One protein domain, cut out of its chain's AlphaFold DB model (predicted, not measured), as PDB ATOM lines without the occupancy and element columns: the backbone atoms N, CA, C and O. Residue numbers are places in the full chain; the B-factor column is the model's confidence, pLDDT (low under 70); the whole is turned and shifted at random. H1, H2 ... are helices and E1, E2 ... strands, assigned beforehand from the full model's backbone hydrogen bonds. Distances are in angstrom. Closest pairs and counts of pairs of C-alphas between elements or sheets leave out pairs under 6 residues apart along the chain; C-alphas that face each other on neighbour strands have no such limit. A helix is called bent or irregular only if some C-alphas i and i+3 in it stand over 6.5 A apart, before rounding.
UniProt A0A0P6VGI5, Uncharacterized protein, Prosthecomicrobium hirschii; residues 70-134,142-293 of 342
ATOM      1  N   PRO A  70      -2.101  16.587  22.807       58.19
ATOM      2  CA  PRO A  70      -1.845  17.372  21.575       58.19
ATOM      3  C   PRO A  70      -2.126  16.591  20.268       58.19
ATOM      4  O   PRO A  70      -1.499  16.818  19.227       58.19
ATOM      5  N   ASN A  71      -2.994  15.584  20.335       70.56
ATOM      6  CA  ASN A  71      -3.222  14.598  19.277       70.56
ATOM      7  C   ASN A  71      -4.673  14.490  18.839       70.56
ATOM      8  O   ASN A  71      -4.975  13.671  17.977       70.56
ATOM      9  N   VAL A  72      -5.548  15.285  19.434       77.25
ATOM     10  CA  VAL A  72      -6.982  15.217  19.212       77.25
ATOM     11  C   VAL A  72      -7.431  16.514  18.551       77.25
ATOM     12  O   VAL A  72      -6.936  17.592  18.881       77.25
ATOM     13  N   LEU A  73      -8.311  16.371  17.565       82.44
ATOM     14  CA  LEU A  73      -9.039  17.440  16.912       82.44
ATOM     15  C   LEU A  73     -10.522  17.282  17.243       82.44
ATOM     16  O   LEU A  73     -11.119  16.254  16.916       82.44
ATOM     17  N   ASP A  74     -11.101  18.338  17.795       83.69
ATOM     18  CA  ASP A  74     -12.547  18.468  17.965       83.69
ATOM     19  C   ASP A  74     -13.100  19.414  16.907       83.69
ATOM     20  O   ASP A  74     -12.458  20.417  16.583       83.69
ATOM     21  N   CYS A  75     -14.296  19.138  16.384       82.81
ATOM     22  CA  CYS A  75     -14.960  20.062  15.467       82.81
ATOM     23  C   CYS A  75     -16.080  20.794  16.195       82.81
ATOM     24  O   CYS A  75     -17.017  20.165  16.683       82.81
ATOM     25  N   LYS A  76     -15.991  22.121  16.236       83.62
ATOM     26  CA  LYS A  76     -16.938  22.986  16.937       83.62
ATOM     27  C   LYS A  76     -17.644  23.898  15.946       83.62
ATOM     28  O   LYS A  76     -16.993  24.506  15.100       83.62
ATOM     29  N   LEU A  77     -18.958  24.017  16.059       81.56
ATOM     30  CA  LEU A  77     -19.747  25.006  15.342       81.56
ATOM     31  C   LEU A  77     -19.834  26.275  16.190       81.56
ATOM     32  O   LEU A  77     -20.304  26.234  17.324       81.56
ATOM     33  N   ALA A  78     -19.379  27.399  15.644       79.31
ATOM     34  CA  ALA A  78     -19.545  28.705  16.259       79.31
ATOM     35  C   ALA A  78     -20.811  29.371  15.714       79.31
ATOM     36  O   ALA A  78     -20.892  29.721  14.533       79.31
ATOM     37  N   VAL A  79     -21.781  29.567  16.600       75.12
ATOM     38  CA  VAL A  79     -23.027  30.276  16.335       75.12
ATOM     39  C   VAL A  79     -22.939  31.650  16.984       75.12
ATOM     40  O   VAL A  79     -22.671  31.783  18.176       75.12
ATOM     41  N   LEU A  80     -23.149  32.686  16.181       71.19
ATOM     42  CA  LEU A  80     -23.241  34.059  16.659       71.19
ATOM     43  C   LEU A  80     -24.713  34.374  16.888       71.19
ATOM     44  O   LEU A  80     -25.504  34.315  15.949       71.19
ATOM     45  N   ALA A  81     -25.068  34.683  18.130       67.44
ATOM     46  CA  ALA A  81     -26.413  35.067  18.523       67.44
ATOM     47  C   ALA A  81     -26.398  36.503  19.048       67.44
ATOM     48  O   ALA A  81     -25.508  36.879  19.805       67.44
ATOM     49  N   ASP A  82     -27.386  37.306  18.668       64.44
ATOM     50  CA  ASP A  82     -27.637  38.586  19.327       64.44
ATOM     51  C   ASP A  82     -28.645  38.354  20.458       64.44
ATOM     52  O   ASP A  82     -29.796  37.986  20.202       64.44
ATOM     53  N   VAL A  83     -28.183  38.479  21.703       65.50
ATOM     54  CA  VAL A  83     -28.996  38.287  22.908       65.50
ATOM     55  C   VAL A  83     -29.024  39.616  23.644       65.50
ATOM     56  O   VAL A  83     -27.994  40.082  24.122       65.50
ATOM     57  N   GLU A  84     -30.200  40.245  23.700       61.97
ATOM     58  CA  GLU A  84     -30.422  41.498  24.442       61.97
ATOM     59  C   GLU A  84     -29.475  42.646  24.024       61.97
ATOM     60  O   GLU A  84     -29.046  43.456  24.843       61.97
ATOM     61  N   GLY A  85     -29.120  42.718  22.735       65.00
ATOM     62  CA  GLY A  85     -28.191  43.722  22.202       65.00
ATOM     63  C   GLY A  85     -26.715  43.412  22.470       65.00
ATOM     64  O   GLY A  85     -25.844  44.204  22.106       65.00
ATOM     65  N   THR A  86     -26.421  42.262  23.084       63.81
ATOM     66  CA  THR A  86     -25.068  41.743  23.274       63.81
ATOM     67  C   THR A  86     -24.818  40.602  22.295       63.81
ATOM     68  O   THR A  86     -25.428  39.528  22.359       63.81
ATOM     69  N   ARG A  87     -23.858  40.808  21.388       70.62
ATOM     70  CA  ARG A  87     -23.426  39.774  20.446       70.62
ATOM     71  C   ARG A  87     -22.663  38.697  21.189       70.62
ATOM     72  O   ARG A  87     -21.538  38.903  21.640       70.62
ATOM     73  N   THR A  88     -23.289  37.543  21.279       70.81
ATOM     74  CA  THR A  88     -22.826  36.422  22.067       70.81
ATOM     75  C   THR A  88     -22.383  35.286  21.158       70.81
ATOM     76  O   THR A  88     -23.096  34.880  20.240       70.81
ATOM     77  N   VAL A  89     -21.193  34.748  21.417       71.62
ATOM     78  CA  VAL A  89     -20.741  33.506  20.778       71.62
ATOM     79  C   VAL A  89     -21.234  32.315  21.581       71.62
ATOM     80  O   VAL A  89     -20.887  32.156  22.754       71.62
ATOM     81  N   LEU A  90     -21.960  31.439  20.896       71.75
ATOM     82  CA  LEU A  90     -22.264  30.085  21.322       71.75
ATOM     83  C   LEU A  90     -21.371  29.131  20.530       71.75
ATOM     84  O   LEU A  90     -21.226  29.259  19.315       71.75
ATOM     85  N   MET A  91     -20.735  28.185  21.213       71.00
ATOM     86  CA  MET A  91     -19.970  27.130  20.560       71.00
ATOM     87  C   MET A  91     -20.558  25.789  20.940       71.00
ATOM     88  O   MET A  91     -20.661  25.491  22.126       71.00
ATOM     89  N   ASP A  92     -20.882  24.993  19.931       71.94
ATOM     90  CA  ASP A  92     -21.386  23.639  20.115       71.94
ATOM     91  C   ASP A  92     -20.462  22.620  19.440       71.94
ATOM     92  O   ASP A  92     -19.733  22.945  18.500       71.94
ATOM     93  N   SER A  93     -20.447  21.390  19.942       73.19
ATOM     94  CA  SER A  93     -19.644  20.307  19.381       73.19
ATOM     95  C   SER A  93     -20.391  19.670  18.214       73.19
ATOM     96  O   SER A  93     -21.424  19.039  18.403       73.19
ATOM     97  N   LEU A  94     -19.864  19.820  16.997       73.94
ATOM     98  CA  LEU A  94     -20.453  19.208  15.803       73.94
ATOM     99  C   LEU A  94     -19.989  17.758  15.643       73.94
ATOM    100  O   LEU A  94     -20.769  16.858  15.356       73.94
ATOM    101  N   ILE A  95     -18.684  17.532  15.811       78.25
ATOM    102  CA  ILE A  95     -18.078  16.204  15.739       78.25
ATOM    103  C   ILE A  95     -17.188  16.063  16.960       78.25
ATOM    104  O   ILE A  95     -16.281  16.873  17.172       78.25
ATOM    105  N   GLY A  96     -17.442  15.009  17.734       73.19
ATOM    106  CA  GLY A  96     -16.629  14.669  18.892       73.19
ATOM    107  C   GLY A  96     -15.165  14.412  18.535       73.19
ATOM    108  O   GLY A  96     -14.785  14.262  17.372       73.19
ATOM    109  N   SER A  97     -14.348  14.323  19.573       81.62
ATOM    110  CA  SER A  97     -12.903  14.170  19.502       81.62
ATOM    111  C   SER A  97     -12.408  13.071  18.565       81.62
ATOM    112  O   SER A  97     -12.722  11.888  18.719       81.62
ATOM    113  N   ARG A  98     -11.559  13.453  17.606       81.69
ATOM    114  CA  ARG A  98     -10.889  12.537  16.674       81.69
ATOM    115  C   ARG A  98      -9.380  12.664  16.772       81.69
ATOM    116  O   ARG A  98      -8.835  13.755  16.866       81.69
ATOM    117  N   SER A  99      -8.671  11.543  16.682       81.75
ATOM    118  CA  SER A  99      -7.209  11.575  16.640       81.75
ATOM    119  C   SER A  99      -6.723  12.210  15.334       81.75
ATOM    120  O   SER A  99      -7.178  11.836  14.252       81.75
ATOM    121  N   LEU A 100      -5.726  13.092  15.391       78.62
ATOM    122  CA  LEU A 100      -5.054  13.638  14.210       78.62
ATOM    123  C   LEU A 100      -4.532  12.524  13.294       78.62
ATOM    124  O   LEU A 100      -4.550  12.684  12.079       78.62
ATOM    125  N   ALA A 101      -4.112  11.385  13.851       78.44
ATOM    126  CA  ALA A 101      -3.677  10.236  13.059       78.44
ATOM    127  C   ALA A 101      -4.827   9.581  12.273       78.44
ATOM    128  O   ALA A 101      -4.593   9.056  11.190       78.44
ATOM    129  N   SER A 102      -6.060   9.634  12.790       79.62
ATOM    130  CA  SER A 102      -7.247   9.144  12.070       79.62
ATOM    131  C   SER A 102      -7.713  10.092  10.965       79.62
ATOM    132  O   SER A 102      -8.267   9.642   9.969       79.62
ATOM    133  N   ILE A 103      -7.454  11.393  11.114       83.50
ATOM    134  CA  ILE A 103      -7.837  12.415  10.131       83.50
ATOM    135  C   ILE A 103      -6.803  12.486   9.008       83.50
ATOM    136  O   ILE A 103      -7.126  12.495   7.822       83.50
ATOM    137  N   TYR A 104      -5.527  12.536   9.382       83.19
ATOM    138  CA  TYR A 104      -4.420  12.651   8.450       83.19
ATOM    139  C   TYR A 104      -3.801  11.278   8.214       83.19
ATOM    140  O   TYR A 104      -2.864  10.881   8.904       83.19
ATOM    141  N   LEU A 105      -4.249  10.607   7.151       73.00
ATOM    142  CA  LEU A 105      -3.680   9.328   6.695       73.00
ATOM    143  C   LEU A 105      -2.165   9.403   6.409       73.00
ATOM    144  O   LEU A 105      -1.484   8.384   6.351       73.00
ATOM    145  N   ASN A 106      -1.620  10.612   6.226       75.56
ATOM    146  CA  ASN A 106      -0.190  10.850   6.071       75.56
ATOM    147  C   ASN A 106       0.441  11.353   7.388       75.56
ATOM    148  O   ASN A 106       0.224  12.516   7.758       75.56
ATOM    149  N   PRO A 107       1.325  10.561   8.032       71.94
ATOM    150  CA  PRO A 107       2.006  10.948   9.270       71.94
ATOM    151  C   PRO A 107       2.811  12.247   9.156       71.94
ATOM    152  O   PRO A 107       2.938  12.986  10.131       71.94
ATOM    153  N   ARG A 108       3.340  12.573   7.967       71.06
ATOM    154  CA  ARG A 108       4.079  13.828   7.744       71.06
ATOM    155  C   ARG A 108       3.169  15.048   7.807       71.06
ATOM    156  O   ARG A 108       3.599  16.088   8.296       71.06
ATOM    157  N   THR A 109       1.935  14.932   7.321       75.44
ATOM    158  CA  THR A 109       0.950  16.018   7.403       75.44
ATOM    159  C   THR A 109       0.501  16.205   8.846       75.44
ATOM    160  O   THR A 109       0.544  17.330   9.335       75.44
ATOM    161  N   ALA A 110       0.193  15.110   9.555       76.81
ATOM    162  CA  ALA A 110      -0.118  15.150  10.985       76.81
ATOM    163  C   ALA A 110       1.011  15.823  11.785       76.81
ATOM    164  O   ALA A 110       0.773  16.732  12.575       76.81
ATOM    165  N   PHE A 111       2.262  15.439  11.524       74.69
ATOM    166  CA  PHE A 111       3.432  16.054  12.145       74.69
ATOM    167  C   PHE A 111       3.581  17.539  11.787       74.69
ATOM    168  O   PHE A 111       3.855  18.358  12.659       74.69
ATOM    169  N   GLY A 112       3.358  17.908  10.524       75.88
ATOM    170  CA  GLY A 112       3.389  19.298  10.076       75.88
ATOM    171  C   GLY A 112       2.357  20.175  10.790       75.88
ATOM    172  O   GLY A 112       2.695  21.278  11.207       75.88
ATOM    173  N   VAL A 113       1.134  19.671  10.985       77.75
ATOM    174  CA  VAL A 113       0.072  20.350  11.748       77.75
ATOM    175  C   VAL A 113       0.471  20.516  13.214       77.75
ATOM    176  O   VAL A 113       0.350  21.608  13.764       77.75
ATOM    177  N   ARG A 114       1.052  19.476  13.822       75.56
ATOM    178  CA  ARG A 114       1.576  19.531  15.196       75.56
ATOM    179  C   ARG A 114       2.686  20.563  15.351       75.56
ATOM    180  O   ARG A 114       2.680  21.316  16.315       75.56
ATOM    181  N   ILE A 115       3.592  20.663  14.376       75.25
ATOM    182  CA  ILE A 115       4.606  21.725  14.353       75.25
ATOM    183  C   ILE A 115       3.949  23.107  14.327       75.25
ATOM    184  O   ILE A 115       4.420  24.009  15.013       75.25
ATOM    185  N   GLN A 116       2.879  23.293  13.551       74.25
ATOM    186  CA  GLN A 116       2.220  24.597  13.483       74.25
ATOM    187  C   GLN A 116       1.622  25.021  14.825       74.25
ATOM    188  O   GLN A 116       1.720  26.203  15.136       74.25
ATOM    189  N   ALA A 117       1.116  24.098  15.653       70.50
ATOM    190  CA  ALA A 117       0.641  24.433  17.003       70.50
ATOM    191  C   ALA A 117       1.711  25.093  17.886       70.50
ATOM    192  O   ALA A 117       1.383  25.990  18.653       70.50
ATOM    193  N   PHE A 118       2.994  24.741  17.736       65.12
ATOM    194  CA  PHE A 118       4.074  25.422  18.468       65.12
ATOM    195  C   PHE A 118       4.240  26.889  18.069       65.12
ATOM    196  O   PHE A 118       4.732  27.699  18.854       65.12
ATOM    197  N   PHE A 119       3.867  27.232  16.836       67.75
ATOM    198  CA  PHE A 119       3.965  28.588  16.311       67.75
ATOM    199  C   PHE A 119       2.662  29.379  16.447       67.75
ATOM    200  O   PHE A 119       2.661  30.576  16.145       67.75
ATOM    201  N   VAL A 120       1.582  28.747  16.917       69.56
ATOM    202  CA  VAL A 120       0.341  29.437  17.270       69.56
ATOM    203  C   VAL A 120       0.630  30.325  18.478       69.56
ATOM    204  O   VAL A 120       1.069  29.874  19.534       69.56
ATOM    205  N   LYS A 121       0.421  31.626  18.296       68.06
ATOM    206  CA  LYS A 121       0.572  32.646  19.341       68.06
ATOM    207  C   LYS A 121      -0.808  33.147  19.737       68.06
ATOM    208  O   LYS A 121      -1.740  33.042  18.951       68.06
ATOM    209  N   ARG A 122      -0.928  33.804  20.894       66.88
ATOM    210  CA  ARG A 122      -2.184  34.459  21.311       66.88
ATOM    211  C   ARG A 122      -2.731  35.430  20.250       66.88
ATOM    212  O   ARG A 122      -3.931  35.515  20.055       66.88
ATOM    213  N   GLU A 123      -1.847  36.110  19.523       68.81
ATOM    214  CA  GLU A 123      -2.207  37.018  18.421       68.81
ATOM    215  C   GLU A 123      -2.683  36.297  17.149       68.81
ATOM    216  O   GLU A 123      -3.294  36.904  16.272       68.81
ATOM    217  N   ARG A 124      -2.351  35.011  17.006       75.50
ATOM    218  CA  ARG A 124      -2.657  34.179  15.837       75.50
ATOM    219  C   ARG A 124      -3.061  32.792  16.317       75.50
ATOM    220  O   ARG A 124      -2.250  31.875  16.196       75.50
ATOM    221  N   PRO A 125      -4.280  32.648  16.863       80.12
ATOM    222  CA  PRO A 125      -4.756  31.396  17.448       80.12
ATOM    223  C   PRO A 125      -5.059  30.310  16.398       80.12
ATOM    224  O   PRO A 125      -5.454  29.206  16.748       80.12
ATOM    225  N   TYR A 126      -4.853  30.592  15.107       83.38
ATOM    226  CA  TYR A 126      -5.115  29.696  13.982       83.38
ATOM    227  C   TYR A 126      -3.828  29.235  13.283       83.38
ATOM    228  O   TYR A 126      -2.779  29.882  13.351       83.38
ATOM    229  N   VAL A 127      -3.913  28.124  12.546       82.44
ATOM    230  CA  VAL A 127      -2.791  27.589  11.765       82.44
ATOM    231  C   VAL A 127      -2.403  28.555  10.649       82.44
ATOM    232  O   VAL A 127      -3.163  28.813   9.714       82.44
ATOM    233  N   TYR A 128      -1.175  29.065  10.726       82.06
ATOM    234  CA  TYR A 128      -0.648  30.056   9.797       82.06
ATOM    235  C   TYR A 128       0.651  29.581   9.146       82.06
ATOM    236  O   TYR A 128       1.693  29.466   9.787       82.06
ATOM    237  N   PHE A 129       0.623  29.390   7.827       79.56
ATOM    238  CA  PHE A 129       1.835  29.158   7.053       79.56
ATOM    239  C   PHE A 129       2.415  30.491   6.598       79.56
ATOM    240  O   PHE A 129       1.848  31.152   5.726       79.56
ATOM    241  N   ALA A 130       3.568  30.867   7.156       71.50
ATOM    242  CA  ALA A 130       4.274  32.066   6.726       71.50
ATOM    243  C   ALA A 130       4.594  32.013   5.218       71.50
ATOM    244  O   ALA A 130       4.962  30.946   4.706       71.50
ATOM    245  N   PRO A 131       4.473  33.147   4.497       67.00
ATOM    246  CA  PRO A 131       4.896  33.218   3.111       67.00
ATOM    247  C   PRO A 131       6.370  32.830   3.031       67.00
ATOM    248  O   PRO A 131       7.205  33.306   3.807       67.00
ATOM    249  N   ILE A 132       6.681  31.927   2.105       65.56
ATOM    250  CA  ILE A 132       8.061  31.545   1.839       65.56
ATOM    251  C   ILE A 132       8.723  32.793   1.265       65.56
ATOM    252  O   ILE A 132       8.445  33.178   0.133       65.56
ATOM    253  N   LYS A 133       9.584  33.447   2.050       62.84
ATOM    254  CA  LYS A 133      10.504  34.438   1.498       62.84
ATOM    255  C   LYS A 133      11.420  33.663   0.557       62.84
ATOM    256  O   LYS A 133      12.293  32.926   1.019       62.84
ATOM    257  N   HIS A 134      11.156  33.757  -0.746       55.84
ATOM    258  CA  HIS A 134      12.024  33.220  -1.784       55.84
ATOM    259  C   HIS A 134      13.330  33.993  -1.723       55.84
ATOM    260  O   HIS A 134      13.515  35.020  -2.361       55.84
ATOM    261  N   ARG A 142      19.602  26.850  -4.493       78.25
ATOM    262  CA  ARG A 142      20.732  26.468  -5.363       78.25
ATOM    263  C   ARG A 142      20.874  24.951  -5.495       78.25
ATOM    264  O   ARG A 142      21.017  24.441  -6.603       78.25
ATOM    265  N   PHE A 143      20.759  24.216  -4.390       81.50
ATOM    266  CA  PHE A 143      20.809  22.754  -4.402       81.50
ATOM    267  C   PHE A 143      19.631  22.141  -5.167       81.50
ATOM    268  O   PHE A 143      19.813  21.193  -5.929       81.50
ATOM    269  N   ARG A 144      18.416  22.690  -5.023       79.25
ATOM    270  CA  ARG A 144      17.252  22.231  -5.795       79.25
ATOM    271  C   ARG A 144      17.422  22.519  -7.287       79.25
ATOM    272  O   ARG A 144      17.118  21.636  -8.083       79.25
ATOM    273  N   ALA A 145      17.914  23.701  -7.654       82.94
ATOM    274  CA  ALA A 145      18.204  24.049  -9.043       82.94
ATOM    275  C   ALA A 145      19.225  23.075  -9.651       82.94
ATOM    276  O   ALA A 145      18.962  22.492 -10.700       82.94
ATOM    277  N   TRP A 146      20.317  22.793  -8.933       86.94
ATOM    278  CA  TRP A 146      21.296  21.775  -9.323       86.94
ATOM    279  C   TRP A 146      20.665  20.381  -9.477       86.94
ATOM    280  O   TRP A 146      20.894  19.695 -10.472       86.94
ATOM    281  N   ARG A 147      19.805  19.968  -8.536       86.19
ATOM    282  CA  ARG A 147      19.130  18.662  -8.581       86.19
ATOM    283  C   ARG A 147      18.140  18.557  -9.744       86.19
ATOM    284  O   ARG A 147      18.039  17.497 -10.354       86.19
ATOM    285  N   ASN A 148      17.423  19.635 -10.059       87.38
ATOM    286  CA  ASN A 148      16.531  19.704 -11.217       87.38
ATOM    287  C   ASN A 148      17.317  19.681 -12.535       87.38
ATOM    288  O   ASN A 148      16.915  18.960 -13.441       87.38
ATOM    289  N   ALA A 149      18.459  20.372 -12.614       86.38
ATOM    290  CA  ALA A 149      19.351  20.314 -13.772       86.38
ATOM    291  C   ALA A 149      19.892  18.891 -14.005       86.38
ATOM    292  O   ALA A 149      19.823  18.378 -15.118       86.38
ATOM    293  N   ARG A 150      20.325  18.202 -12.938       87.12
ATOM    294  CA  ARG A 150      20.694  16.774 -12.979       87.12
ATOM    295  C   ARG A 150      19.542  15.897 -13.474       87.12
ATOM    296  O   ARG A 150      19.757  15.033 -14.307       87.12
ATOM    297  N   ARG A 151      18.317  16.097 -12.980       89.75
ATOM    298  CA  ARG A 151      17.145  15.309 -13.415       89.75
ATOM    299  C   ARG A 151      16.827  15.512 -14.893       89.75
ATOM    300  O   ARG A 151      16.573  14.523 -15.569       89.75
ATOM    301  N   ALA A 152      16.915  16.747 -15.381       88.88
ATOM    302  CA  ALA A 152      16.723  17.056 -16.794       88.88
ATOM    303  C   ALA A 152      17.747  16.329 -17.683       88.88
ATOM    304  O   ALA A 152      17.369  15.780 -18.711       88.88
ATOM    305  N   GLN A 153      19.010  16.230 -17.245       89.88
ATOM    306  CA  GLN A 153      20.039  15.445 -17.947       89.88
ATOM    307  C   GLN A 153      19.695  13.948 -18.043       89.88
ATOM    308  O   GLN A 153      20.074  13.300 -19.010       89.88
ATOM    309  N   PHE A 154      18.957  13.403 -17.073       88.75
ATOM    310  CA  PHE A 154      18.489  12.011 -17.075       88.75
ATOM    311  C   PHE A 154      17.086  11.832 -17.684       88.75
ATOM    312  O   PHE A 154      16.479  10.781 -17.501       88.75
ATOM    313  N   GLY A 155      16.525  12.853 -18.348       86.75
ATOM    314  CA  GLY A 155      15.171  12.795 -18.916       86.75
ATOM    315  C   GLY A 155      14.050  12.691 -17.872       86.75
ATOM    316  O   GLY A 155      12.916  12.359 -18.203       86.75
ATOM    317  N   LEU A 156      14.347  12.962 -16.598       88.62
ATOM    318  CA  LEU A 156      13.371  12.906 -15.516       88.62
ATOM    319  C   LEU A 156      12.664  14.258 -15.359       88.62
ATOM    320  O   LEU A 156      13.320  15.304 -15.411       88.62
ATOM    321  N   PRO A 157      11.354  14.267 -15.046       83.12
ATOM    322  CA  PRO A 157      10.630  15.508 -14.825       83.12
ATOM    323  C   PRO A 157      11.226  16.281 -13.639       83.12
ATOM    324  O   PRO A 157      11.682  15.661 -12.655       83.12
ATOM    325  N   PRO A 158      11.229  17.629 -13.702       81.44
ATOM    326  CA  PRO A 158      11.709  18.462 -12.614       81.44
ATOM    327  C   PRO A 158      10.903  18.174 -11.351       81.44
ATOM    328  O   PRO A 158       9.749  17.746 -11.392       81.44
ATOM    329  N   LEU A 159      11.528  18.387 -10.198       75.12
ATOM    330  CA  LEU A 159      10.810  18.243  -8.942       75.12
ATOM    331  C   LEU A 159       9.688  19.272  -8.886       75.12
ATOM    332  O   LEU A 159       9.911  20.412  -9.312       75.12
ATOM    333  N   PRO A 160       8.528  18.902  -8.319       67.31
ATOM    334  CA  PRO A 160       7.440  19.841  -8.153       67.31
ATOM    335  C   PRO A 160       7.937  21.082  -7.395       67.31
ATOM    336  O   PRO A 160       8.841  20.971  -6.544       67.31
ATOM    337  N   PRO A 161       7.385  22.265  -7.717       67.06
ATOM    338  CA  PRO A 161       7.731  23.494  -7.025       67.06
ATOM    339  C   PRO A 161       7.568  23.310  -5.514       67.06
ATOM    340  O   PRO A 161       6.789  22.474  -5.051       67.06
ATOM    341  N   VAL A 162       8.348  24.068  -4.737       66.62
ATOM    342  CA  VAL A 162       8.226  24.074  -3.270       66.62
ATOM    343  C   VAL A 162       6.761  24.270  -2.928       66.62
ATOM    344  O   VAL A 162       6.159  25.180  -3.491       66.62
ATOM    345  N   ASP A 163       6.218  23.427  -2.042       66.12
ATOM    346  CA  ASP A 163       4.814  23.503  -1.645       66.12
ATOM    347  C   ASP A 163       4.457  24.956  -1.350       66.12
ATOM    348  O   ASP A 163       4.917  25.541  -0.359       66.12
ATOM    349  N   THR A 164       3.675  25.540  -2.255       73.81
ATOM    350  CA  THR A 164       3.205  26.904  -2.103       73.81
ATOM    351  C   THR A 164       2.358  26.964  -0.842       73.81
ATOM    352  O   THR A 164       1.826  25.956  -0.364       73.81
ATOM    353  N   ARG A 165       2.222  28.163  -0.280       78.81
ATOM    354  CA  ARG A 165       1.384  28.394   0.902       78.81
ATOM    355  C   ARG A 165      -0.013  27.770   0.732       78.81
ATOM    356  O   ARG A 165      -0.493  27.094   1.633       78.81
ATOM    357  N   GLN A 166      -0.590  27.892  -0.462       78.94
ATOM    358  CA  GLN A 166      -1.879  27.298  -0.824       78.94
ATOM    359  C   GLN A 166      -1.868  25.765  -0.812       78.94
ATOM    360  O   GLN A 166      -2.792  25.157  -0.282       78.94
ATOM    361  N   ILE A 167      -0.819  25.119  -1.335       81.62
ATOM    362  CA  ILE A 167      -0.701  23.651  -1.299       81.62
ATOM    363  C   ILE A 167      -0.637  23.155   0.150       81.62
ATOM    364  O   ILE A 167      -1.257  22.144   0.479       81.62
ATOM    365  N   LYS A 168       0.076  23.870   1.029       82.88
ATOM    366  CA  LYS A 168       0.146  23.522   2.455       82.88
ATOM    367  C   LYS A 168      -1.212  23.656   3.135       82.88
ATOM    368  O   LYS A 168      -1.625  22.711   3.799       82.88
ATOM    369  N   TYR A 169      -1.919  24.766   2.917       85.88
ATOM    370  CA  TYR A 169      -3.273  24.935   3.444       85.88
ATOM    371  C   TYR A 169      -4.220  23.854   2.938       85.88
ATOM    372  O   TYR A 169      -4.864  23.203   3.750       85.88
ATOM    373  N   ARG A 170      -4.222  23.566   1.633       86.38
ATOM    374  CA  ARG A 170      -5.056  22.504   1.063       86.38
ATOM    375  C   ARG A 170      -4.763  21.138   1.684       86.38
ATOM    376  O   ARG A 170      -5.687  20.392   1.964       86.38
ATOM    377  N   ARG A 171      -3.493  20.802   1.932       86.25
ATOM    378  CA  ARG A 171      -3.127  19.531   2.588       86.25
ATOM    379  C   ARG A 171      -3.591  19.440   4.041       86.25
ATOM    380  O   ARG A 171      -3.813  18.328   4.509       86.25
ATOM    381  N   VAL A 172      -3.688  20.569   4.740       87.94
ATOM    382  CA  VAL A 172      -4.196  20.624   6.116       87.94
ATOM    383  C   VAL A 172      -5.720  20.581   6.134       87.94
ATOM    384  O   VAL A 172      -6.295  19.764   6.840       87.94
ATOM    385  N   TYR A 173      -6.379  21.418   5.339       90.81
ATOM    386  CA  TYR A 173      -7.829  21.562   5.408       90.81
ATOM    387  C   TYR A 173      -8.592  20.468   4.664       90.81
ATOM    388  O   TYR A 173      -9.613  20.041   5.180       90.81
ATOM    389  N   ALA A 174      -8.101  19.935   3.539       90.19
ATOM    390  CA  ALA A 174      -8.876  18.974   2.745       90.19
ATOM    391  C   ALA A 174      -9.319  17.711   3.521       90.19
ATOM    392  O   ALA A 174     -10.470  17.310   3.367       90.19
ATOM    393  N   PRO A 175      -8.487  17.083   4.378       90.50
ATOM    394  CA  PRO A 175      -8.945  15.958   5.199       90.50
ATOM    395  C   PRO A 175     -10.012  16.353   6.231       90.50
ATOM    396  O   PRO A 175     -10.945  15.592   6.473       90.50
ATOM    397  N   ILE A 176      -9.896  17.549   6.818       90.56
ATOM    398  CA  ILE A 176     -10.876  18.080   7.777       90.56
ATOM    399  C   ILE A 176     -12.195  18.394   7.058       90.56
ATOM    400  O   ILE A 176     -13.257  17.999   7.524       90.56
ATOM    401  N   GLU A 177     -12.125  19.061   5.904       90.69
ATOM    402  CA  GLU A 177     -13.275  19.374   5.050       90.69
ATOM    403  C   GLU A 177     -14.004  18.111   4.604       90.69
ATOM    404  O   GLU A 177     -15.226  18.080   4.648       90.69
ATOM    405  N   ALA A 178     -13.275  17.064   4.210       88.62
ATOM    406  CA  ALA A 178     -13.874  15.793   3.820       88.62
ATOM    407  C   ALA A 178     -14.604  15.126   4.994       88.62
ATOM    408  O   ALA A 178     -15.727  14.661   4.829       88.62
ATOM    409  N   MET A 179     -13.993  15.121   6.182       89.06
ATOM    410  CA  MET A 179     -14.596  14.557   7.392       89.06
ATOM    411  C   MET A 179     -15.873  15.307   7.797       89.06
ATOM    412  O   MET A 179     -16.906  14.686   8.032       89.06
ATOM    413  N   ILE A 180     -15.807  16.638   7.865       86.44
ATOM    414  CA  ILE A 180     -16.959  17.481   8.203       86.44
ATOM    415  C   ILE A 180     -18.028  17.382   7.115       86.44
ATOM    416  O   ILE A 180     -19.204  17.217   7.416       86.44
ATOM    417  N   GLY A 181     -17.614  17.460   5.850       84.06
ATOM    418  CA  GLY A 181     -18.492  17.363   4.695       84.06
ATOM    419  C   GLY A 181     -19.279  16.064   4.712       84.06
ATOM    420  O   GLY A 181     -20.494  16.120   4.610       84.06
ATOM    421  N   GLN A 182     -18.619  14.926   4.949       82.75
ATOM    422  CA  GLN A 182     -19.282  13.626   5.063       82.75
ATOM    423  C   GLN A 182     -20.345  13.612   6.170       82.75
ATOM    424  O   GLN A 182     -21.433  13.077   5.960       82.75
ATOM    425  N   TYR A 183     -20.045  14.199   7.331       81.38
ATOM    426  CA  TYR A 183     -21.001  14.300   8.433       81.38
ATOM    427  C   TYR A 183     -22.232  15.129   8.032       81.38
ATOM    428  O   TYR A 183     -23.354  14.642   8.134       81.38
ATOM    429  N   LEU A 184     -22.015  16.330   7.483       74.94
ATOM    430  CA  LEU A 184     -23.084  17.253   7.086       74.94
ATOM    431  C   LEU A 184     -23.918  16.746   5.901       74.94
ATOM    432  O   LEU A 184     -25.124  16.971   5.851       74.94
ATOM    433  N   THR A 185     -23.303  16.072   4.925       70.75
ATOM    434  CA  THR A 185     -24.031  15.546   3.760       70.75
ATOM    435  C   THR A 185     -24.894  14.346   4.110       70.75
ATOM    436  O   THR A 185     -25.944  14.170   3.502       70.75
ATOM    437  N   ASN A 186     -24.477  13.521   5.075       66.25
ATOM    438  CA  ASN A 186     -25.221  12.318   5.448       66.25
ATOM    439  C   ASN A 186     -26.561  12.634   6.121       66.25
ATOM    440  O   ASN A 186     -27.496  11.851   5.983       66.25
ATOM    441  N   GLU A 187     -26.667  13.765   6.815       68.19
ATOM    442  CA  GLU A 187     -27.858  14.126   7.591       68.19
ATOM    443  C   GLU A 187     -29.105  14.328   6.711       68.19
ATOM    444  O   GLU A 187     -30.205  13.947   7.099       68.19
ATOM    445  N   TRP A 188     -28.919  14.832   5.485       70.56
ATOM    446  CA  TRP A 188     -30.008  15.146   4.544       70.56
ATOM    447  C   TRP A 188     -29.837  14.483   3.172       70.56
ATOM    448  O   TRP A 188     -30.452  14.896   2.186       70.56
ATOM    449  N   ALA A 189     -28.987  13.454   3.080       71.12
ATOM    450  CA  ALA A 189     -28.635  12.811   1.814       71.12
ATOM    451  C   ALA A 189     -29.864  12.285   1.051       71.12
ATOM    452  O   ALA A 189     -29.923  12.389  -0.174       71.12
ATOM    453  N   VAL A 190     -30.858  11.750   1.770       74.12
ATOM    454  CA  VAL A 190     -32.083  11.191   1.180       74.12
ATOM    455  C   VAL A 190     -32.910  12.290   0.511       74.12
ATOM    456  O   VAL A 190     -33.237  12.173  -0.669       74.12
ATOM    457  N   GLN A 191     -33.181  13.386   1.220       77.62
ATOM    458  CA  GLN A 191     -33.918  14.542   0.704       77.62
ATOM    459  C   GLN A 191     -33.207  15.170  -0.504       77.62
ATOM    460  O   GLN A 191     -33.834  15.491  -1.512       77.62
ATOM    461  N   MET A 192     -31.875  15.263  -0.458       75.25
ATOM    462  CA  MET A 192     -31.097  15.736  -1.605       75.25
ATOM    463  C   MET A 192     -31.211  14.795  -2.811       75.25
ATOM    464  O   MET A 192     -31.359  15.256  -3.941       75.25
ATOM    465  N   SER A 193     -31.171  13.476  -2.590       77.56
ATOM    466  CA  SER A 193     -31.224  12.476  -3.667       77.56
ATOM    467  C   SER A 193     -32.555  12.436  -4.421       77.56
ATOM    468  O   SER A 193     -32.567  12.121  -5.609       77.56
ATOM    469  N   ILE A 194     -33.661  12.806  -3.767       83.88
ATOM    470  CA  ILE A 194     -34.980  12.930  -4.409       83.88
ATOM    471  C   ILE A 194     -35.177  14.294  -5.093       83.88
ATOM    472  O   ILE A 194     -36.256  14.578  -5.608       83.88
ATOM    473  N   GLY A 195     -34.137  15.136  -5.121       82.38
ATOM    474  CA  GLY A 195     -34.150  16.433  -5.790       82.38
ATOM    475  C   GLY A 195     -34.879  17.527  -5.012       82.38
ATOM    476  O   GLY A 195     -35.366  18.483  -5.619       82.38
ATOM    477  N   GLU A 196     -34.980  17.406  -3.685       82.12
ATOM    478  CA  GLU A 196     -35.633  18.430  -2.880       82.12
ATOM    479  C   GLU A 196     -34.853  19.760  -2.935       82.12
ATOM    480  O   GLU A 196     -33.628  19.778  -2.753       82.12
ATOM    481  N   PRO A 197     -35.527  20.905  -3.159       83.38
ATOM    482  CA  PRO A 197     -34.886  22.207  -3.071       83.38
ATOM    483  C   PRO A 197     -34.240  22.419  -1.699       83.38
ATOM    484  O   PRO A 197     -34.890  22.254  -0.670       83.38
ATOM    485  N   CYS A 198     -32.982  22.857  -1.688       80.50
ATOM    486  CA  CYS A 198     -32.221  23.087  -0.461       80.50
ATOM    487  C   CYS A 198     -31.768  24.546  -0.331       80.50
ATOM    488  O   CYS A 198     -31.504  25.231  -1.324       80.50
ATOM    489  N   TYR A 199     -31.636  25.011   0.907       81.31
ATOM    490  CA  TYR A 199     -30.781  26.136   1.262       81.31
ATOM    491  C   TYR A 199     -29.329  25.667   1.309       81.31
ATOM    492  O   TYR A 199     -29.050  24.569   1.784       81.31
ATOM    493  N   VAL A 200     -28.403  26.498   0.829       82.38
ATOM    494  CA  VAL A 200     -26.967  26.195   0.836       82.38
ATOM    495  C   VAL A 200     -26.268  27.173   1.767       82.38
ATOM    496  O   VAL A 200     -26.197  28.367   1.486       82.38
ATOM    497  N   PHE A 201     -25.719  26.655   2.858       83.06
ATOM    498  CA  PHE A 201     -24.924  27.416   3.808       83.06
ATOM    499  C   PHE A 201     -23.452  27.076   3.621       83.06
ATOM    500  O   PHE A 201     -23.061  25.909   3.641       83.06
ATOM    501  N   ARG A 202     -22.619  28.102   3.448       87.81
ATOM    502  CA  ARG A 202     -21.166  27.945   3.381       87.81
ATOM    503  C   ARG A 202     -20.548  28.272   4.732       87.81
ATOM    504  O   ARG A 202     -20.753  29.360   5.267       87.81
ATOM    505  N   PHE A 203     -19.775  27.337   5.268       89.81
ATOM    506  CA  PHE A 203     -19.038  27.500   6.513       89.81
ATOM    507  C   PHE A 203     -17.543  27.555   6.235       89.81
ATOM    508  O   PHE A 203     -17.001  26.768   5.458       89.81
ATOM    509  N   VAL A 204     -16.872  28.488   6.894       92.62
ATOM    510  CA  VAL A 204     -15.421  28.609   6.933       92.62
ATOM    511  C   VAL A 204     -14.898  27.727   8.053       92.62
ATOM    512  O   VAL A 204     -15.356  27.818   9.187       92.62
ATOM    513  N   VAL A 205     -13.923  26.885   7.728       93.62
ATOM    514  CA  VAL A 205     -13.234  26.006   8.669       93.62
ATOM    515  C   VAL A 205     -11.909  26.650   9.052       93.62
ATOM    516  O   VAL A 205     -11.015  26.812   8.216       93.62
ATOM    517  N   ALA A 206     -11.767  26.988  10.329       91.88
ATOM    518  CA  ALA A 206     -10.531  27.486  10.912       91.88
ATOM    519  C   ALA A 206      -9.934  26.440  11.850       91.88
ATOM    520  O   ALA A 206     -10.565  26.030  12.820       91.88
ATOM    521  N   LEU A 207      -8.700  26.016  11.568       90.06
ATOM    522  CA  LEU A 207      -7.955  25.153  12.475       90.06
ATOM    523  C   LEU A 207      -7.266  26.025  13.522       90.06
ATOM    524  O   LEU A 207      -6.331  26.765  13.209       90.06
ATOM    525  N   VAL A 208      -7.753  25.931  14.748       88.50
ATOM    526  CA  VAL A 208      -7.359  26.717  15.910       88.50
ATOM    527  C   VAL A 208      -6.631  25.815  16.898       88.50
ATOM    528  O   VAL A 208      -6.932  24.627  17.013       88.50
ATOM    529  N   TYR A 209      -5.656  26.374  17.604       81.38
ATOM    530  CA  TYR A 209      -5.054  25.730  18.764       81.38
ATOM    531  C   TYR A 209      -5.255  26.631  19.977       81.38
ATOM    532  O   TYR A 209      -4.629  27.688  20.087       81.38
ATOM    533  N   GLU A 210      -6.180  26.243  20.851       73.75
ATOM    534  CA  GLU A 210      -6.511  27.021  22.042       73.75
ATOM    535  C   GLU A 210      -5.705  26.512  23.233       73.75
ATOM    536  O   GLU A 210      -5.504  25.312  23.412       73.75
ATOM    537  N   LYS A 211      -5.213  27.455  24.039       65.94
ATOM    538  CA  LYS A 211      -4.599  27.184  25.335       65.94
ATOM    539  C   LYS A 211      -5.600  27.651  26.384       65.94
ATOM    540  O   LYS A 211      -5.812  28.859  26.494       65.94
ATOM    541  N   HIS A 212      -6.216  26.721  27.106       60.50
ATOM    542  CA  HIS A 212      -7.096  27.074  28.216       60.50
ATOM    543  C   HIS A 212      -6.343  27.908  29.268       60.50
ATOM    544  O   HIS A 212      -5.135  27.743  29.469       60.50
ATOM    545  N   ALA A 213      -7.050  28.877  29.858       51.88
ATOM    546  CA  ALA A 213      -6.461  29.909  30.708       51.88
ATOM    547  C   ALA A 213      -5.946  29.363  32.049       51.88
ATOM    548  O   ALA A 213      -4.905  29.833  32.510       51.88
ATOM    549  N   ASP A 214      -6.615  28.346  32.602       50.88
ATOM    550  CA  ASP A 214      -6.418  27.944  34.001       50.88
ATOM    551  C   ASP A 214      -5.709  26.596  34.199       50.88
ATOM    552  O   ASP A 214      -5.167  26.368  35.274       50.88
ATOM    553  N   ASP A 215      -5.575  25.754  33.165       49.22
ATOM    554  CA  ASP A 215      -4.848  24.484  33.278       49.22
ATOM    555  C   ASP A 215      -3.986  24.171  32.050       49.22
ATOM    556  O   ASP A 215      -4.379  24.327  30.893       49.22
ATOM    557  N   TYR A 216      -2.770  23.677  32.303       44.62
ATOM    558  CA  TYR A 216      -1.811  23.260  31.272       44.62
ATOM    559  C   TYR A 216      -2.275  22.037  30.450       44.62
ATOM    560  O   TYR A 216      -1.581  21.671  29.500       44.62
ATOM    561  N   VAL A 217      -3.414  21.435  30.811       45.91
ATOM    562  CA  VAL A 217      -3.924  20.139  30.333       45.91
ATOM    563  C   VAL A 217      -4.752  20.262  29.044       45.91
ATOM    564  O   VAL A 217      -4.690  19.380  28.192       45.91
ATOM    565  N   ASP A 218      -5.435  21.387  28.814       52.38
ATOM    566  CA  ASP A 218      -6.318  21.555  27.651       52.38
ATOM    567  C   ASP A 218      -5.686  22.414  26.558       52.38
ATOM    568  O   ASP A 218      -6.117  23.527  26.241       52.38
ATOM    569  N   ARG A 219      -4.620  21.875  25.959       65.12
ATOM    570  CA  ARG A 219      -4.124  22.372  24.676       65.12
ATOM    571  C   ARG A 219      -4.586  21.465  23.552       65.12
ATOM    572  O   ARG A 219      -3.935  20.467  23.238       65.12
ATOM    573  N   GLN A 220      -5.689  21.834  22.921       75.12
ATOM    574  CA  GLN A 220      -6.330  20.988  21.925       75.12
ATOM    575  C   GLN A 220      -6.459  21.697  20.583       75.12
ATOM    576  O   GLN A 220      -6.546  22.925  20.490       75.12
ATOM    577  N   PHE A 221      -6.436  20.899  19.517       82.44
ATOM    578  CA  PHE A 221      -6.802  21.408  18.210       82.44
ATOM    579  C   PHE A 221      -8.323  21.476  18.113       82.44
ATOM    580  O   PHE A 221      -9.029  20.512  18.411       82.44
ATOM    581  N   HIS A 222      -8.816  22.598  17.608       85.81
ATOM    582  CA  HIS A 222     -10.217  22.783  17.281       85.81
ATOM    583  C   HIS A 222     -10.351  23.136  15.803       85.81
ATOM    584  O   HIS A 222      -9.707  24.059  15.313       85.81
ATOM    585  N   ALA A 223     -11.192  22.408  15.078       89.88
ATOM    586  CA  ALA A 223     -11.715  22.861  13.801       89.88
ATOM    587  C   ALA A 223     -12.989  23.652  14.093       89.88
ATOM    588  O   ALA A 223     -14.027  23.072  14.400       89.88
ATOM    589  N   VAL A 224     -12.894  24.976  14.046       89.12
ATOM    590  CA  VAL A 224     -14.029  25.865  14.285       89.12
ATOM    591  C   VAL A 224     -14.703  26.165  12.953       89.12
ATOM    592  O   VAL A 224     -14.063  26.675  12.032       89.12
ATOM    593  N   LEU A 225     -15.984  25.831  12.850       89.81
ATOM    594  CA  LEU A 225     -16.834  26.172  11.722       89.81
ATOM    595  C   LEU A 225     -17.538  27.484  12.034       89.81
ATOM    596  O   LEU A 225     -18.235  27.590  13.040       89.81
ATOM    597  N   VAL A 226     -17.384  28.467  11.158       87.69
ATOM    598  CA  VAL A 226     -18.088  29.747  11.258       87.69
ATOM    599  C   VAL A 226     -18.845  29.977   9.969       87.69
ATOM    600  O   VAL A 226     -18.303  29.780   8.882       87.69
ATOM    601  N   TRP A 227     -20.101  30.392  10.069       86.25
ATOM    602  CA  TRP A 227     -20.885  30.709   8.885       86.25
ATOM    603  C   TRP A 227     -20.246  31.877   8.112       86.25
ATOM    604  O   TRP A 227     -19.915  32.912   8.693       86.25
ATOM    605  N   GLU A 228     -20.016  31.704   6.806       87.88
ATOM    606  CA  GLU A 228     -19.222  32.651   6.009       87.88
ATOM    607  C   GLU A 228     -19.866  34.038   5.951       87.88
ATOM    608  O   GLU A 228     -19.175  35.049   6.076       87.88
ATOM    609  N   GLU A 229     -21.189  34.102   5.810       82.75
ATOM    610  CA  GLU A 229     -21.896  35.384   5.765       82.75
ATOM    611  C   GLU A 229     -21.795  36.133   7.095       82.75
ATOM    612  O   GLU A 229     -21.644  37.356   7.109       82.75
ATOM    613  N   ALA A 230     -21.749  35.412   8.218       80.19
ATOM    614  CA  ALA A 230     -21.488  36.028   9.508       80.19
ATOM    615  C   ALA A 230     -20.095  36.680   9.542       80.19
ATOM    616  O   ALA A 230     -19.963  37.827   9.961       80.19
ATOM    617  N   LEU A 231     -19.062  36.010   9.012       82.69
ATOM    618  CA  LEU A 231     -17.706  36.573   8.904       82.69
ATOM    619  C   LEU A 231     -17.641  37.814   8.001       82.69
ATOM    620  O   LEU A 231     -16.850  38.729   8.265       82.69
ATOM    621  N   ARG A 232     -18.464  37.872   6.950       80.19
ATOM    622  CA  ARG A 232     -18.535  39.014   6.023       80.19
ATOM    623  C   ARG A 232     -19.230  40.225   6.625       80.19
ATOM    624  O   ARG A 232     -18.727  41.335   6.480       80.19
ATOM    625  N   HIS A 233     -20.362  40.006   7.282       72.25
ATOM    626  CA  HIS A 233     -21.328  41.068   7.547       72.25
ATOM    627  C   HIS A 233     -21.482  41.424   9.025       72.25
ATOM    628  O   HIS A 233     -21.863  42.550   9.335       72.25
ATOM    629  N   MET A 234     -21.153  40.521   9.955       68.50
ATOM    630  CA  MET A 234     -21.237  40.839  11.380       68.50
ATOM    631  C   MET A 234     -20.002  41.613  11.839       68.50
ATOM    632  O   MET A 234     -18.863  41.281  11.493       68.50
ATOM    633  N   ALA A 235     -20.205  42.642  12.661       70.06
ATOM    634  CA  ALA A 235     -19.087  43.254  13.371       70.06
ATOM    635  C   ALA A 235     -18.694  42.333  14.535       70.06
ATOM    636  O   ALA A 235     -19.525  42.007  15.384       70.06
ATOM    637  N   PHE A 236     -17.429  41.914  14.549       74.12
ATOM    638  CA  PHE A 236     -16.865  41.078  15.613       74.12
ATOM    639  C   PHE A 236     -16.322  41.911  16.781       74.12
ATOM    640  O   PHE A 236     -15.832  41.362  17.767       74.12
ATOM    641  N   ASP A 237     -16.424  43.235  16.674       69.19
ATOM    642  CA  ASP A 237     -16.127  44.153  17.761       69.19
ATOM    643  C   ASP A 237     -17.239  44.074  18.809       69.19
ATOM    644  O   ASP A 237     -18.425  44.097  18.474       69.19
ATOM    645  N   GLY A 238     -16.849  43.940  20.079       68.62
ATOM    646  CA  GLY A 238     -17.789  43.819  21.194       68.62
ATOM    647  C   GLY A 238     -18.458  42.449  21.334       68.62
ATOM    648  O   GLY A 238     -19.418  42.336  22.087       68.62
ATOM    649  N   ILE A 239     -17.975  41.410  20.638       75.94
ATOM    650  CA  ILE A 239     -18.442  40.044  20.894       75.94
ATOM    651  C   ILE A 239     -18.028  39.616  22.299       75.94
ATOM    652  O   ILE A 239     -16.849  39.666  22.657       75.94
ATOM    653  N   VAL A 240     -19.001  39.119  23.053       73.75
ATOM    654  CA  VAL A 240     -18.800  38.546  24.379       73.75
ATOM    655  C   VAL A 240     -19.024  37.038  24.301       73.75
ATOM    656  O   VAL A 240     -19.827  36.531  23.516       73.75
ATOM    657  N   ALA A 241     -18.261  36.285  25.081       68.31
ATOM    658  CA  ALA A 241     -18.525  34.866  25.235       68.31
ATOM    659  C   ALA A 241     -19.741  34.665  26.147       68.31
ATOM    660  O   ALA A 241     -19.854  35.348  27.160       68.31
ATOM    661  N   TYR A 242     -20.617  33.709  25.816       68.31
ATOM    662  CA  TYR A 242     -21.794  33.411  26.644       68.31
ATOM    663  C   TYR A 242     -21.421  33.067  28.093       68.31
ATOM    664  O   TYR A 242     -22.093  33.475  29.033       68.31
ATOM    665  N   GLN A 243     -20.314  32.341  28.263       67.62
ATOM    666  CA  GLN A 243     -19.724  32.045  29.564       67.62
ATOM    667  C   GLN A 243     -18.378  32.772  29.696       67.62
ATOM    668  O   GLN A 243     -17.595  32.755  28.736       67.62
ATOM    669  N   PRO A 244     -18.060  33.359  30.867       67.19
ATOM    670  CA  PRO A 244     -16.793  34.063  31.092       67.19
ATOM    671  C   PRO A 244     -15.554  33.211  30.772       67.19
ATOM    672  O   PRO A 244     -14.580  33.700  30.199       67.19
ATOM    673  N   GLU A 245     -15.629  31.910  31.055       65.50
ATOM    674  CA  GLU A 245     -14.588  30.903  30.800       65.50
ATOM    675  C   GLU A 245     -14.227  30.774  29.309       65.50
ATOM    676  O   GLU A 245     -13.105  30.406  28.949       65.50
ATOM    677  N   TYR A 246     -15.148  31.137  28.414       70.12
ATOM    678  CA  TYR A 246     -14.961  31.096  26.964       70.12
ATOM    679  C   TYR A 246     -14.541  32.441  26.366       70.12
ATOM    680  O   TYR A 246     -14.489  32.571  25.142       70.12
ATOM    681  N   GLY A 247     -14.168  33.433  27.186       72.25
ATOM    682  CA  GLY A 247     -13.702  34.740  26.706       72.25
ATOM    683  C   GLY A 247     -12.544  34.648  25.700       72.25
ATOM    684  O   GLY A 247     -12.489  35.400  24.727       72.25
ATOM    685  N   HIS A 248     -11.659  33.658  25.860       76.25
ATOM    686  CA  HIS A 248     -10.576  33.389  24.910       76.25
ATOM    687  C   HIS A 248     -11.084  32.956  23.523       76.25
ATOM    688  O   HIS A 248     -10.471  33.316  22.522       76.25
ATOM    689  N   ARG A 249     -12.223  32.257  23.446       78.75
ATOM    690  CA  ARG A 249     -12.821  31.778  22.192       78.75
ATOM    691  C   ARG A 249     -13.474  32.902  21.392       78.75
ATOM    692  O   ARG A 249     -13.391  32.912  20.165       78.75
ATOM    693  N   ALA A 250     -14.078  33.873  22.078       80.31
ATOM    694  CA  ALA A 250     -14.577  35.095  21.447       80.31
ATOM    695  C   ALA A 250     -13.430  35.884  20.789       80.31
ATOM    696  O   ALA A 250     -13.523  36.255  19.617       80.31
ATOM    697  N   GLU A 251     -12.302  36.046  21.492       81.88
ATOM    698  CA  GLU A 251     -11.099  36.663  20.919       81.88
ATOM    699  C   GLU A 251     -10.535  35.828  19.759       81.88
ATOM    700  O   GLU A 251     -10.205  36.387  18.712       81.88
ATOM    701  N   THR A 252     -10.482  34.497  19.883       85.00
ATOM    702  CA  THR A 252     -10.094  33.600  18.784       85.00
ATOM    703  C   THR A 252     -10.932  33.849  17.533       85.00
ATOM    704  O   THR A 252     -10.375  34.037  16.450       85.00
ATOM    705  N   LEU A 253     -12.260  33.874  17.663       85.56
ATOM    706  CA  LEU A 253     -13.166  34.102  16.539       85.56
ATOM    707  C   LEU A 253     -12.969  35.478  15.912       85.56
ATOM    708  O   LEU A 253     -12.959  35.583  14.687       85.56
ATOM    709  N   ARG A 254     -12.734  36.515  16.723       86.75
ATOM    710  CA  ARG A 254     -12.405  37.854  16.221       86.75
ATOM    711  C   ARG A 254     -11.139  37.824  15.362       86.75
ATOM    712  O   ARG A 254     -11.141  38.343  14.247       86.75
ATOM    713  N   ARG A 255     -10.087  37.133  15.815       87.19
ATOM    714  CA  ARG A 255      -8.840  36.955  15.044       87.19
ATOM    715  C   ARG A 255      -9.032  36.137  13.776       87.19
ATOM    716  O   ARG A 255      -8.418  36.451  12.757       87.19
ATOM    717  N   VAL A 256      -9.866  35.100  13.820       88.19
ATOM    718  CA  VAL A 256     -10.231  34.317  12.633       88.19
ATOM    719  C   VAL A 256     -10.987  35.192  11.634       88.19
ATOM    720  O   VAL A 256     -10.660  35.153  10.452       88.19
ATOM    721  N   ALA A 257     -11.921  36.033  12.085       88.25
ATOM    722  CA  ALA A 257     -12.664  36.951  11.227       88.25
ATOM    723  C   ALA A 257     -11.765  38.012  10.578       88.25
ATOM    724  O   ALA A 257     -11.820  38.197   9.361       88.25
ATOM    725  N   GLU A 258     -10.888  38.656  11.355       88.56
ATOM    726  CA  GLU A 258      -9.871  39.590  10.846       88.56
ATOM    727  C   GLU A 258      -8.994  38.915   9.774       88.56
ATOM    728  O   GLU A 258      -8.820  39.429   8.665       88.56
ATOM    729  N   ALA A 259      -8.481  37.722  10.081       89.31
ATOM    730  CA  ALA A 259      -7.627  36.967   9.177       89.31
ATOM    731  C   ALA A 259      -8.368  36.540   7.904       89.31
ATOM    732  O   ALA A 259      -7.828  36.676   6.803       89.31
ATOM    733  N   TRP A 260      -9.605  36.062   8.030       90.75
ATOM    734  CA  TRP A 260     -10.425  35.628   6.905       90.75
ATOM    735  C   TRP A 260     -10.717  36.780   5.946       90.75
ATOM    736  O   TRP A 260     -10.535  36.616   4.744       90.75
ATOM    737  N   ARG A 261     -11.045  37.971   6.463       88.56
ATOM    738  CA  ARG A 261     -11.246  39.172   5.635       88.56
ATOM    739  C   ARG A 261      -9.985  39.587   4.879       88.56
ATOM    740  O   ARG A 261     -10.083  40.051   3.749       88.56
ATOM    741  N   SER A 262      -8.809  39.415   5.486       89.38
ATOM    742  CA  SER A 262      -7.537  39.776   4.845       89.38
ATOM    743  C   SER A 262      -7.090  38.795   3.752       89.38
ATOM    744  O   SER A 262      -6.593  39.217   2.710       89.38
ATOM    745  N   ASP A 263      -7.255  37.488   3.973       89.31
ATOM    746  CA  ASP A 263      -6.869  36.439   3.027       89.31
ATOM    747  C   ASP A 263      -7.763  35.202   3.218       89.31
ATOM    748  O   ASP A 263      -7.416  34.306   3.992       89.31
ATOM    749  N   PRO A 264      -8.905  35.104   2.510       89.50
ATOM    750  CA  PRO A 264      -9.820  33.970   2.643       89.50
ATOM    751  C   PRO A 264      -9.203  32.625   2.232       89.50
ATOM    752  O   PRO A 264      -9.658  31.570   2.664       89.50
ATOM    753  N   ARG A 265      -8.146  32.635   1.403       85.88
ATOM    754  CA  ARG A 265      -7.535  31.424   0.816       85.88
ATOM    755  C   ARG A 265      -6.740  30.594   1.826       85.88
ATOM    756  O   ARG A 265      -6.238  29.525   1.477       85.88
ATOM    757  N   GLN A 266      -6.567  31.106   3.043       86.88
ATOM    758  CA  GLN A 266      -5.853  30.428   4.122       86.88
ATOM    759  C   GLN A 266      -6.750  29.537   4.992       86.88
ATOM    760  O   GLN A 266      -6.239  28.881   5.897       86.88
ATOM    761  N   PHE A 267      -8.056  29.522   4.729       91.06
ATOM    762  CA  PHE A 267      -9.044  28.743   5.469       91.06
ATOM    763  C   PHE A 267      -9.671  27.673   4.584       91.06
ATOM    764  O   PHE A 267      -9.705  27.811   3.359       91.06
ATOM    765  N   GLY A 268     -10.161  26.609   5.219       90.12
ATOM    766  CA  GLY A 268     -10.995  25.629   4.541       90.12
ATOM    767  C   GLY A 268     -12.439  26.109   4.428       90.12
ATOM    768  O   GLY A 268     -12.849  27.014   5.157       90.12
ATOM    769  N   THR A 269     -13.230  25.506   3.545       92.06
ATOM    770  CA  THR A 269     -14.676  25.750   3.482       92.06
ATOM    771  C   THR A 269     -15.465  24.475   3.242       92.06
ATOM    772  O   THR A 269     -15.086  23.660   2.406       92.06
ATOM    773  N   VAL A 270     -16.597  24.347   3.927       90.62
ATOM    774  CA  VAL A 270     -17.558  23.250   3.766       90.62
ATOM    775  C   VAL A 270     -18.946  23.806   3.479       90.62
ATOM    776  O   VAL A 270     -19.249  24.955   3.806       90.62
ATOM    777  N   PHE A 271     -19.789  22.989   2.858       86.88
ATOM    778  CA  PHE A 271     -21.171  23.336   2.552       86.88
ATOM    779  C   PHE A 271     -22.109  22.455   3.363       86.88
ATOM    780  O   PHE A 271     -21.894  21.251   3.471       86.88
ATOM    781  N   MET A 272     -23.157  23.067   3.894       83.00
ATOM    782  CA  MET A 272     -24.302  22.381   4.471       83.00
ATOM    783  C   MET A 272     -25.505  22.683   3.592       83.00
ATOM    784  O   MET A 272     -25.767  23.847   3.278       83.00
ATOM    785  N   MET A 273     -26.220  21.643   3.186       81.62
ATOM    786  CA  MET A 273     -27.458  21.792   2.436       81.62
ATOM    787  C   MET A 273     -28.614  21.376   3.337       81.62
ATOM    788  O   MET A 273     -28.599  20.274   3.879       81.62
ATOM    789  N   VAL A 274     -29.580  22.272   3.516       80.56
ATOM    790  CA  VAL A 274     -30.755  22.044   4.367       80.56
ATOM    791  C   VAL A 274     -31.999  22.054   3.483       80.56
ATOM    792  O   VAL A 274     -32.213  23.052   2.789       80.56
ATOM    793  N   PRO A 275     -32.817  20.989   3.476       81.88
ATOM    794  CA  PRO A 275     -34.034  20.946   2.673       81.88
ATOM    795  C   PRO A 275     -35.011  22.061   3.060       81.88
ATOM    796  O   PRO A 275     -35.161  22.377   4.240       81.88
ATOM    797  N   LYS A 276     -35.688  22.664   2.075       80.94
ATOM    798  CA  LYS A 276     -36.638  23.761   2.327       80.94
ATOM    799  C   LYS A 276     -37.919  23.302   3.022       80.94
ATOM    800  O   LYS A 276     -38.592  24.132   3.610       80.94
ATOM    801  N   SER A 277     -38.266  22.012   2.978       75.81
ATOM    802  CA  SER A 277     -39.389  21.490   3.772       75.81
ATOM    803  C   SER A 277     -39.090  21.435   5.273       75.81
ATOM    804  O   SER A 277     -40.003  21.261   6.079       75.81
ATOM    805  N   ASN A 278     -37.819  21.576   5.666       69.81
ATOM    806  CA  ASN A 278     -37.437  21.570   7.063       69.81
ATOM    807  C   ASN A 278     -37.787  22.922   7.700       69.81
ATOM    808  O   ASN A 278     -37.181  23.943   7.373       69.81
ATOM    809  N   LEU A 279     -38.716  22.908   8.660       56.06
ATOM    810  CA  LEU A 279     -39.133  24.078   9.448       56.06
ATOM    811  C   LEU A 279     -37.943  24.797  10.105       56.06
ATOM    812  O   LEU A 279     -37.948  26.019  10.237       56.06
ATOM    813  N   CYS A 280     -36.889  24.058  10.467       54.62
ATOM    814  CA  CYS A 280     -35.659  24.644  10.992       54.62
ATOM    815  C   CYS A 280     -34.894  25.444   9.930       54.62
ATOM    816  O   CYS A 280     -34.258  26.436  10.267       54.62
ATOM    817  N   GLY A 281     -34.950  25.044   8.656       53.94
ATOM    818  CA  GLY A 281     -34.331  25.774   7.550       53.94
ATOM    819  C   GLY A 281     -34.977  27.142   7.350       53.94
ATOM    820  O   GLY A 281     -34.268  28.144   7.287       53.94
ATOM    821  N   ASP A 282     -36.308  27.190   7.341       55.94
ATOM    822  CA  ASP A 282     -37.055  28.445   7.226       55.94
ATOM    823  C   ASP A 282     -36.856  29.343   8.457       55.94
ATOM    824  O   ASP A 282     -36.576  30.531   8.300       55.94
ATOM    825  N   TYR A 283     -36.870  28.775   9.670       53.66
ATOM    826  CA  TYR A 283     -36.607  29.523  10.904       53.66
ATOM    827  C   TYR A 283     -35.188  30.106  10.954       53.66
ATOM    828  O   TYR A 283     -34.996  31.260  11.342       53.66
ATOM    829  N   VAL A 284     -34.174  29.328  10.553       56.78
ATOM    830  CA  VAL A 284     -32.778  29.787  10.508       56.78
ATOM    831  C   VAL A 284     -32.623  30.916   9.498       56.78
ATOM    832  O   VAL A 284     -32.002  31.923   9.824       56.78
ATOM    833  N   VAL A 285     -33.205  30.788   8.303       58.72
ATOM    834  CA  VAL A 285     -33.153  31.831   7.270       58.72
ATOM    835  C   VAL A 285     -33.848  33.105   7.747       58.72
ATOM    836  O   VAL A 285     -33.246  34.173   7.694       58.72
ATOM    837  N   GLU A 286     -35.063  33.004   8.284       55.91
ATOM    838  CA  GLU A 286     -35.826  34.157   8.767       55.91
ATOM    839  C   GLU A 286     -35.105  34.893   9.908       55.91
ATOM    840  O   GLU A 286     -34.980  36.121   9.889       55.91
ATOM    841  N   ARG A 287     -34.559  34.166  10.894       53.22
ATOM    842  CA  ARG A 287     -33.794  34.793  11.984       53.22
ATOM    843  C   ARG A 287     -32.516  35.449  11.495       53.22
ATOM    844  O   ARG A 287     -32.154  36.511  11.992       53.22
ATOM    845  N   VAL A 288     -31.836  34.826  10.543       54.88
ATOM    846  CA  VAL A 288     -30.615  35.355   9.944       54.88
ATOM    847  C   VAL A 288     -30.887  36.653   9.187       54.88
ATOM    848  O   VAL A 288     -30.140  37.620   9.355       54.88
ATOM    849  N   GLU A 289     -31.960  36.700   8.396       54.66
ATOM    850  CA  GLU A 289     -32.347  37.912   7.673       54.66
ATOM    851  C   GLU A 289     -32.684  39.054   8.640       54.66
ATOM    852  O   GLU A 289     -32.254  40.194   8.439       54.66
ATOM    853  N   ASN A 290     -33.370  38.729   9.739       49.59
ATOM    854  CA  ASN A 290     -33.799  39.695  10.745       49.59
ATOM    855  C   ASN A 290     -32.668  40.172  11.676       49.59
ATOM    856  O   ASN A 290     -32.607  41.357  11.992       49.59
ATOM    857  N   GLN A 291     -31.761  39.291  12.114       44.12
ATOM    858  CA  GLN A 291     -30.693  39.640  13.066       44.12
ATOM    859  C   GLN A 291     -29.469  40.264  12.398       44.12
ATOM    860  O   GLN A 291     -28.807  41.111  12.993       44.12
ATOM    861  N   ALA A 292     -29.146  39.861  11.169       40.59
ATOM    862  CA  ALA A 292     -27.966  40.372  10.484       40.59
ATOM    863  C   ALA A 292     -28.274  41.565   9.560       40.59
ATOM    864  O   ALA A 292     -27.348  42.185   9.036       40.59
ATOM    865  N   GLY A 293     -29.555  41.884   9.328       36.59
ATOM    866  CA  GLY A 293     -29.971  42.862   8.315       36.59
ATOM    867  C   GLY A 293     -29.583  42.444   6.889       36.59
ATOM    868  O   GLY A 293     -29.511  43.278   5.986       36.59
TER     869      GLY A 293
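This is residues 70 to 134 and 142 to 293 of the 342 residues of an uncharacterized protein of Prosthecomicrobium hirschii (UniProt A0A0P6VGI5). A strongly twisted sheet of five strands, curled like part of a barrel, forms the core, with H4b over one face and H7 over the other. H3, reached by a long link, lies far out from this body and adds to its longest axis. The 217 printed residues, with eight named helices and five named strands, run E1 E2 H1 H2 H3 H4 H5 E3 E4 H6 H7 E5 H8; the sheet, in the order E2 E1 E4 E3 E5, is mixed, as is the class, helices and strands. The whole is only just compact, close to loose, with a radius of gyration of the C-alphas of 20.1 A and spans of 68 by 50 by 31 A.

The sheet runs from E2, residues 86 to 99, through E1, 72 to 83, E4, 219 to 227, and E3, 198 to 211, to E5, 268 to 275. E2 bends by 57 degrees at residue 95. Within hydrogen-bond range are N 79 and O 90 in the hairpin E1 and E2, 2.8 A; N 76 and O 223 in parallel E1 and E4, 2.9 A; N 206 and O 224 in the hairpin E3 and E4, 2.9 A; N 201 and O 272 in antiparallel E3 and E5, 2.8 A. H4, residues 165 to 187, one helix by its hydrogen bonds, is bent, C-alphas 172 and 175 being 6.7 A apart; its arms H4a, 165 to 172, and H4b, 175 to 187, stand at a steep tilt of 52 degrees. H7, residues 244 to 262, is irregular: C-alphas 245 and 248 are 7.5 A apart. There are three layers, helices on both faces of the sheet: H2, residues 107 to 119, and H4b on one, H7 on the other. The closest C-alphas of H4b and E5 are those of Leu 184 and Met 272, 5.9 A. H7 touches H6, residues 228 to 233, with residues 257 to 261 alone, closest at C-alphas 257 and 231, 5.6 A. E4, H6 H7, E5 form a split strand-helix-strand unit, its strands running the same way with E3 between, its crossover right-handed. H1, residues 100 to 103, and H5, 189 to 193, only graze the sheet; H8, 279 to 292, is on it. H3, residues 142 to 153, touches no helix. Every O i to N i+4 pair is within hydrogen-bond range in H3, H4a, H5, H6 and H8; 7 of 9 are in H2, 8 of 9 in H4b, 13 of 15 in H7; H1 is too short for one.

E1 begins at C-alpha 72 (-6.982, 15.217, 19.212); H8 ends at C-alpha 292 (-27.966, 40.372, 10.484). E3 measures 38.0 A, E2 35.7 A, H7 28.4 A.

The farthest C-alphas, Glu 84 and Gln 153, are 70.9 A apart. Residues 135 to 141 are not printed, a gap of 11.6 A between C-alphas 134 and 142. The link H3 to H4 is long. Mean pLDDT of the printed part is 76.1; 56 residues are under 70, among them 278 to 293.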